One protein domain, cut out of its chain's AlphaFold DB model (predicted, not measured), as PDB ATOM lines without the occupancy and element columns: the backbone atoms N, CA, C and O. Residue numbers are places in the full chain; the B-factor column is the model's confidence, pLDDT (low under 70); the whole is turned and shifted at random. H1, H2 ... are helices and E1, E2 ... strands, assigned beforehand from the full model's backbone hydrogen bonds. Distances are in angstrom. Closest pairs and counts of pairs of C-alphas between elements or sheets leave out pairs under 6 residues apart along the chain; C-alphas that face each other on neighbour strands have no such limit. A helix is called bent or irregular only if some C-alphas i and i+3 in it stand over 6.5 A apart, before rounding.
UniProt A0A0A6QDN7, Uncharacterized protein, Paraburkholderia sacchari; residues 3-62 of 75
ATOM      1  N   TYR A   3      45.684  46.861  30.785       93.75
ATOM      2  CA  TYR A   3      45.782  47.213  29.378       93.75
ATOM      3  C   TYR A   3      44.375  47.235  28.802       93.75
ATOM      4  O   TYR A   3      43.685  46.215  28.799       93.75
ATOM      5  N   ALA A   4      43.957  48.396  28.329       94.12
ATOM      6  CA  ALA A   4      42.630  48.648  27.808       94.12
ATOM      7  C   ALA A   4      42.688  49.345  26.448       94.12
ATOM      8  O   ALA A   4      43.740  49.811  26.015       94.12
ATOM      9  N   GLN A   5      41.546  49.426  25.774       93.94
ATOM     10  CA  GLN A   5      41.407  50.207  24.560       93.94
ATOM     11  C   GLN A   5      41.563  51.698  24.876       93.94
ATOM     12  O   GLN A   5      40.948  52.219  25.812       93.94
ATOM     13  N   SER A   6      42.362  52.396  24.073       91.75
ATOM     14  CA  SER A   6      42.682  53.813  24.263       91.75
ATOM     15  C   SER A   6      41.456  54.731  24.211       91.75
ATOM     16  O   SER A   6      41.378  55.686  24.979       91.75
ATOM     17  N   ASP A   7      40.458  54.414  23.382       93.12
ATOM     18  CA  ASP A   7      39.181  55.139  23.278       93.12
ATOM     19  C   ASP A   7      38.275  54.958  24.507       93.12
ATOM     20  O   ASP A   7      37.332  55.721  24.704       93.12
ATOM     21  N   ARG A   8      38.571  53.967  25.355       91.50
ATOM     22  CA  ARG A   8      37.790  53.622  26.553       91.50
ATOM     23  C   ARG A   8      38.544  53.848  27.857       91.50
ATOM     24  O   ARG A   8      37.984  53.592  28.922       91.50
ATOM     25  N   CYS A   9      39.780  54.342  27.793       90.69
ATOM     26  CA  CYS A   9      40.628  54.539  28.966       90.69
ATOM     27  C   CYS A   9      39.959  55.396  30.042       90.69
ATOM     28  O   CYS A   9      40.012  55.048  31.219       90.69
ATOM     29  N   GLU A  10      39.304  56.488  29.649       90.69
ATOM     30  CA  GLU A  10      38.644  57.392  30.595       90.69
ATOM     31  C   GLU A  10      37.471  56.707  31.307       90.69
ATOM     32  O   GLU A  10      37.421  56.682  32.537       90.69
ATOM     33  N   SER A  11      36.575  56.064  30.552       92.62
ATOM     34  CA  SER A  11      35.433  55.345  31.125       92.62
ATOM     35  C   SER A  11      35.876  54.190  32.021       92.62
ATOM     36  O   SER A  11      35.361  54.038  33.125       92.62
ATOM     37  N   ILE A  12      36.870  53.410  31.587       92.81
ATOM     38  CA  ILE A  12      37.426  52.311  32.382       92.81
ATOM     39  C   ILE A  12      38.083  52.862  33.654       92.81
ATOM     40  O   ILE A  12      37.874  52.302  34.724       92.81
ATOM     41  N   SER A  13      38.792  53.995  33.591       92.19
ATOM     42  CA  SER A  13      39.371  54.647  34.776       92.19
ATOM     43  C   SER A  13      38.324  55.077  35.783       92.19
ATOM     44  O   SER A  13      38.530  54.901  36.982       92.19
ATOM     45  N   GLN A  14      37.201  55.616  35.315       92.31
ATOM     46  CA  GLN A  14      36.092  55.972  36.189       92.31
ATOM     47  C   GLN A  14      35.462  54.732  36.822       92.31
ATOM     48  O   GLN A  14      35.235  54.719  38.026       92.31
ATOM     49  N   THR A  15      35.237  53.665  36.049       92.19
ATOM     50  CA  THR A  15      34.726  52.395  36.588       92.19
ATOM     51  C   THR A  15      35.663  51.813  37.642       92.19
ATOM     52  O   THR A  15      35.208  51.413  38.710       92.19
ATOM     53  N   LEU A  16      36.969  51.808  37.374       91.75
ATOM     54  CA  LEU A  16      37.982  51.330  38.310       91.75
ATOM     55  C   LEU A  16      38.020  52.174  39.586       91.75
ATOM     56  O   LEU A  16      38.102  51.610  40.666       91.75
ATOM     57  N   GLY A  17      37.889  53.499  39.479       90.56
ATOM     58  CA  GLY A  17      37.823  54.391  40.641       90.56
ATOM     59  C   GLY A  17      36.574  54.210  41.512       90.56
ATOM     60  O   GLY A  17      36.557  54.672  42.648       90.56
ATOM     61  N   MET A  18      35.539  53.533  41.006       90.38
ATOM     62  CA  MET A  18      34.336  53.183  41.768       90.38
ATOM     63  C   MET A  18      34.439  51.815  42.455       90.38
ATOM     64  O   MET A  18      33.574  51.480  43.267       90.38
ATOM     65  N   LEU A  19      35.458  51.009  42.137       88.12
ATOM     66  CA  LEU A  19      35.653  49.718  42.786       88.12
ATOM     67  C   LEU A  19      36.205  49.933  44.208       88.12
ATOM     68  O   LEU A  19      37.200  50.637  44.386       88.12
ATOM     69  N   PRO A  20      35.592  49.323  45.237       85.50
ATOM     70  CA  PRO A  20      36.059  49.469  46.611       85.50
ATOM     71  C   PRO A  20      37.470  48.895  46.755       85.50
ATOM     72  O   PRO A  20      37.710  47.756  46.369       85.50
ATOM     73  N   GLY A  21      38.398  49.678  47.305       87.00
ATOM     74  CA  GLY A  21      39.801  49.276  47.450       87.00
ATOM     75  C   GLY A  21      40.622  49.360  46.160       87.00
ATOM     76  O   GLY A  21      41.795  49.012  46.177       87.00
ATOM     77  N   ALA A  22      40.062  49.833  45.043       90.88
ATOM     78  CA  ALA A  22      40.836  50.089  43.835       90.88
ATOM     79  C   ALA A  22      41.277  51.554  43.762       90.88
ATOM     80  O   ALA A  22      40.470  52.473  43.893       90.88
ATOM     81  N   GLN A  23      42.557  51.778  43.482       91.12
ATOM     82  CA  GLN A  23      43.118  53.112  43.301       91.12
ATOM     83  C   GLN A  23      43.878  53.197  41.981       91.12
ATOM     84  O   GLN A  23      44.864  52.492  41.764       91.12
ATOM     85  N   VAL A  24      43.432  54.087  41.094       92.38
ATOM     86  CA  VAL A  24      44.122  54.378  39.834       92.38
ATOM     87  C   VAL A  24      45.213  55.413  40.099       92.38
ATOM     88  O   VAL A  24      44.927  56.547  40.473       92.38
ATOM     89  N   HIS A  25      46.472  55.029  39.906       90.62
ATOM     90  CA  HIS A  25      47.632  55.909  40.081       90.62
ATOM     91  C   HIS A  25      48.018  56.630  38.791       90.62
ATOM     92  O   HIS A  25      48.513  57.752  38.830       90.62
ATOM     93  N   ALA A  26      47.821  55.972  37.649       90.88
ATOM     94  CA  ALA A  26      48.137  56.526  36.343       90.88
ATOM     95  C   ALA A  26      47.278  55.876  35.258       90.88
ATOM     96  O   ALA A  26      46.991  54.680  35.326       90.88
ATOM     97  N   ALA A  27      46.943  56.654  34.234       92.00
ATOM     98  CA  ALA A  27      46.361  56.188  32.985       92.00
ATOM     99  C   ALA A  27      47.073  56.896  31.829       92.00
ATOM    100  O   ALA A  27      47.298  58.107  31.887       92.00
ATOM    101  N   THR A  28      47.463  56.152  30.798       91.12
ATOM    102  CA  THR A  28      48.111  56.701  29.607       91.12
ATOM    103  C   THR A  28      47.152  56.680  28.415       91.12
ATOM    104  O   THR A  28      46.298  55.795  28.329       91.12
ATOM    105  N   PRO A  29      47.314  57.593  27.439       87.31
ATOM    106  CA  PRO A  29      46.487  57.604  26.230       87.31
ATOM    107  C   PRO A  29      46.616  56.336  25.375       87.31
ATOM    108  O   PRO A  29      45.785  56.099  24.507       87.31
ATOM    109  N   ASP A  30      47.665  55.532  25.583       90.62
ATOM    110  CA  ASP A  30      47.898  54.299  24.824       90.62
ATOM    111  C   ASP A  30      47.160  53.071  25.377       90.62
ATOM    112  O   ASP A  30      47.263  52.003  24.784       90.62
ATOM    113  N   GLY A  31      46.409  53.205  26.479       91.44
ATOM    114  CA  GLY A  31      45.653  52.084  27.043       91.44
ATOM    115  C   GLY A  31      46.206  51.514  28.347       91.44
ATOM    116  O   GLY A  31      45.625  50.575  28.887       91.44
ATOM    117  N   ARG A  32      47.331  52.020  28.871       93.19
ATOM    118  CA  ARG A  32      47.967  51.461  30.076       93.19
ATOM    119  C   ARG A  32      47.499  52.167  31.331       93.19
ATOM    120  O   ARG A  32      47.437  53.392  31.388       93.19
ATOM    121  N   MET A  33      47.231  51.386  32.372       94.12
ATOM    122  CA  MET A  33      46.789  51.911  33.657       94.12
ATOM    123  C   MET A  33      47.499  51.219  34.816       94.12
ATOM    124  O   MET A  33      47.644  49.991  34.862       94.12
ATOM    125  N   VAL A  34      47.940  52.023  35.776       92.56
ATOM    126  CA  VAL A  34      48.517  51.554  37.036       92.56
ATOM    127  C   VAL A  34      47.426  51.632  38.084       92.56
ATOM    128  O   VAL A  34      46.940  52.718  38.393       92.56
ATOM    129  N   VAL A  35      47.041  50.471  38.604       91.00
ATOM    130  CA  VAL A  35      45.975  50.336  39.594       91.00
ATOM    131  C   VAL A  35      46.466  49.459  40.727       91.00
ATOM    132  O   VAL A  35      47.021  48.386  40.469       91.00
ATOM    133  N   THR A  36      46.252  49.933  41.946       90.69
ATOM    134  CA  THR A  36      46.430  49.170  43.180       90.69
ATOM    135  C   THR A  36      45.070  48.642  43.604       90.69
ATOM    136  O   THR A  36      44.088  49.378  43.538       90.69
ATOM    137  N   LEU A  37      45.010  47.365  43.978       88.88
ATOM    138  CA  LEU A  37      43.811  46.716  44.499       88.88
ATOM    139  C   LEU A  37      44.076  46.306  45.946       88.88
ATOM    140  O   LEU A  37      45.040  45.593  46.223       88.88
ATOM    141  N   GLU A  38      43.210  46.751  46.843       86.44
ATOM    142  CA  GLU A  38      43.204  46.435  48.262       86.44
ATOM    143  C   GLU A  38      41.962  45.611  48.602       86.44
ATOM    144  O   GLU A  38      40.854  45.858  48.121       86.44
ATOM    145  N   GLY A  39      42.144  44.614  49.461       84.88
ATOM    146  CA  GLY A  39      41.106  43.662  49.813       84.88
ATOM    147  C   GLY A  39      41.505  42.865  51.044       84.88
ATOM    148  O   GLY A  39      42.686  42.669  51.316       84.88
ATOM    149  N   ALA A  40      40.507  42.397  51.791       82.56
ATOM    150  CA  ALA A  40      40.714  41.718  53.072       82.56
ATOM    151  C   ALA A  40      41.441  40.364  52.954       82.56
ATOM    152  O   ALA A  40      42.004  39.872  53.925       82.56
ATOM    153  N   HIS A  41      41.401  39.743  51.775       84.19
ATOM    154  CA  HIS A  41      41.990  38.436  51.494       84.19
ATOM    155  C   HIS A  41      42.310  38.307  50.004       84.19
ATOM    156  O   HIS A  41      41.643  38.935  49.177       84.19
ATOM    157  N   SER A  42      43.269  37.446  49.653       82.75
ATOM    158  CA  SER A  42      43.744  37.225  48.276       82.75
ATOM    159  C   SER A  42      42.598  36.960  47.295       82.75
ATOM    160  O   SER A  42      42.549  37.557  46.224       82.75
ATOM    161  N   ARG A  43      41.589  36.193  47.725       85.44
ATOM    162  CA  ARG A  43      40.388  35.901  46.934       85.44
ATOM    163  C   ARG A  43      39.599  37.151  46.521       85.44
ATOM    164  O   ARG A  43      39.090  37.195  45.411       85.44
ATOM    165  N   ALA A  44      39.520  38.174  47.378       85.62
ATOM    166  CA  ALA A  44      38.839  39.430  47.024       85.62
ATOM    167  C   ALA A  44      39.580  40.144  45.894       85.62
ATOM    168  O   ALA A  44      38.953  40.671  44.981       85.62
ATOM    169  N   ILE A  45      40.913  40.131  45.945       87.31
ATOM    170  CA  ILE A  45      41.748  40.717  44.898       87.31
ATOM    171  C   ILE A  45      41.585  39.941  43.588       87.31
ATOM    172  O   ILE A  45      41.467  40.548  42.527       87.31
ATOM    173  N   GLU A  46      41.533  38.607  43.648       87.69
ATOM    174  CA  GLU A  46      41.279  37.759  42.477       87.69
ATOM    175  C   GLU A  46      39.897  38.022  41.860       87.69
ATOM    176  O   GLU A  46      39.781  38.167  40.643       87.69
ATOM    177  N   GLU A  47      38.853  38.145  42.682       88.56
ATOM    178  CA  GLU A  47      37.492  38.469  42.234       88.56
ATOM    179  C   GLU A  47      37.431  39.858  41.583       88.56
ATOM    180  O   GLU A  47      36.851  40.010  40.503       88.56
ATOM    181  N   GLN A  48      38.097  40.857  42.171       88.69
ATOM    182  CA  GLN A  48      38.238  42.187  41.575       88.69
ATOM    183  C   GLN A  48      38.988  42.136  40.242       88.69
ATOM    184  O   GLN A  48      38.532  42.720  39.261       88.69
ATOM    185  N   LEU A  49      40.104  41.409  40.170       89.38
ATOM    186  CA  LEU A  49      40.874  41.250  38.938       89.38
ATOM    187  C   LEU A  49      40.043  40.570  37.841       89.38
ATOM    188  O   LEU A  49      40.080  40.986  36.682       89.38
ATOM    189  N   SER A  50      39.260  39.551  38.197       90.44
ATOM    190  CA  SER A  50      38.342  38.886  37.270       90.44
ATOM    191  C   SER A  50      37.259  39.841  36.767       90.44
ATOM    192  O   SER A  50      36.973  39.858  35.570       90.44
ATOM    193  N   ALA A  51      36.678  40.660  37.649       90.56
ATOM    194  CA  ALA A  51      35.693  41.668  37.264       90.56
ATOM    195  C   ALA A  51      36.293  42.710  36.309       90.56
ATOM    196  O   ALA A  51      35.665  43.075  35.318       90.56
ATOM    197  N   ILE A  52      37.535  43.134  36.561       91.94
ATOM    198  CA  ILE A  52      38.277  44.065  35.705       91.94
ATOM    199  C   ILE A  52      38.549  43.457  34.328       91.94
ATOM    200  O   ILE A  52      38.320  44.119  33.321       91.94
ATOM    201  N   ASN A  53      38.991  42.198  34.259       91.75
ATOM    202  CA  ASN A  53      39.198  41.502  32.983       91.75
ATOM    203  C   ASN A  53      37.910  41.357  32.164       91.75
ATOM    204  O   ASN A  53      37.973  41.295  30.940       91.75
ATOM    205  N   ALA A  54      36.750  41.302  32.821       92.31
ATOM    206  CA  ALA A  54      35.457  41.223  32.151       92.31
ATOM    207  C   ALA A  54      34.949  42.585  31.637       92.31
ATOM    208  O   ALA A  54      33.944  42.624  30.922       92.31
ATOM    209  N   LEU A  55      35.604  43.702  31.984       91.25
ATOM    210  CA  LEU A  55      35.178  45.022  31.527       91.25
ATOM    211  C   LEU A  55      35.347  45.156  30.005       91.25
ATOM    212  O   LEU A  55      36.406  44.840  29.455       91.25
ATOM    213  N   PRO A  56      34.329  45.679  29.298       90.19
ATOM    214  CA  PRO A  56      34.379  45.815  27.852       90.19
ATOM    215  C   PRO A  56      35.445  46.831  27.436       90.19
ATOM    216  O   PRO A  56      35.300  48.038  27.651       90.19
ATOM    217  N   GLY A  57      36.485  46.328  26.780       91.12
ATOM    218  CA  GLY A  57      37.638  47.103  26.337       91.12
ATOM    219  C   GLY A  57      38.882  46.914  27.191       91.12
ATOM    220  O   GLY A  57      39.896  47.519  26.879       91.12
ATOM    221  N   VAL A  58      38.857  46.059  28.214       93.38
ATOM    222  CA  VAL A  58      40.082  45.556  28.847       93.38
ATOM    223  C   VAL A  58      40.618  44.387  28.020       93.38
ATOM    224  O   VAL A  58      39.908  43.430  27.732       93.38
ATOM    225  N   HIS A  59      41.878  44.479  27.607       90.75
ATOM    226  CA  HIS A  59      42.585  43.426  26.878       90.75
ATOM    227  C   HIS A  59      43.289  42.461  27.824       90.75
ATOM    228  O   HIS A  59      43.320  41.257  27.586       90.75
ATOM    229  N   ALA A  60      43.884  43.006  28.883       87.00
ATOM    230  CA  ALA A  60      44.583  42.232  29.888       87.00
ATOM    231  C   ALA A  60      44.669  43.019  31.192       87.00
ATOM    232  O   ALA A  60      44.857  44.236  31.191       87.00
ATOM    233  N   SER A  61      44.633  42.316  32.315       86.12
ATOM    234  CA  SER A  61      45.067  42.855  33.595       86.12
ATOM    235  C   SER A  61      46.075  41.910  34.236       86.12
ATOM    236  O   SER A  61      45.898  40.696  34.278       86.12
ATOM    237  N   ALA A  62      47.180  42.486  34.689       83.56
ATOM    238  CA  ALA A  62      48.243  41.805  35.398       83.56
ATOM    239  C   ALA A  62      48.250  42.313  36.836       83.56
ATOM    240  O   ALA A  62      48.459  43.508  37.084       83.56
TER     241      ALA A  62
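Overview. This is residues 3 to 62 of the 75 residues of an uncharacterized protein of Paraburkholderia sacchari (UniProt A0A0A6QDN7). A two-stranded hairpin, E1 and E2, has helix H1 packed over one of its faces, while a second helix, H2, lies beyond the E2 side of the hairpin and runs the opposite way to H1. The short last strand, E3, folds back beside the end of H2 and pairs with residues 3 to 4. The printed part has 60 residues, with two named helices and three named strands in the order H1, E1, E2, H2, E3; the sheet is antiparallel and the class is mixed. The whole is compact, with a radius of gyration of the C-alphas of 10.7 A, and elongated, spanning 32 by 19 by 17 A.

Along the chain. After residues 3 to 5, H1 covers residues 6 to 17, 17.1 A long, from C-alpha 6 at (42.682, 53.813, 24.263); it is irregular, with C-alphas 7 and 10 at 7.7 A. E1 is residues 22 to 27, 13.6 A, and E2 residues 32 to 37, 15.7 A. H2 is residues 42 to 53, 16.5 A. E3, residues 58 to 61, ends at C-alpha 61 at (45.067, 42.855, 33.595).

Arrangement. E1 and E2 form an antiparallel hairpin at 160 degrees; N 23 and O 36 are within hydrogen-bond range at 2.8 A, as are N 34 and O 26 at 2.9 A. The closest C-alphas of H1 and E1 are those of Gly 17 and Gln 23, 6.1 A apart. H1 and H2 are close but not clearly touching, Leu 16 to Ile 52 being their closest C-alphas at 7.7 A, with a shallow tilt of 32 degrees, only just short of steep, opposite ways. The closest C-alphas of E2 and H2 are those of Leu 37 and Ile 45, 6.4 A apart. The closest C-alphas of H2 and E3 are those of Asn 53 and Ser 61, 6.1 A apart. E3 pairs with no named strand; E2 and E3 are near each other, and E1 and E3 are apart. Every O i to N i+4 pair is within hydrogen-bond range in H2, and 6 of 8 are in H1.

Size, cuts and confidence. The two C-alphas farthest apart, those of Asp 7 and His 41, are 32.9 A apart. The printed part has no cut, and the four links between its named elements are tight. Mean pLDDT of the printed part is 90.0, and no printed residue is under 70.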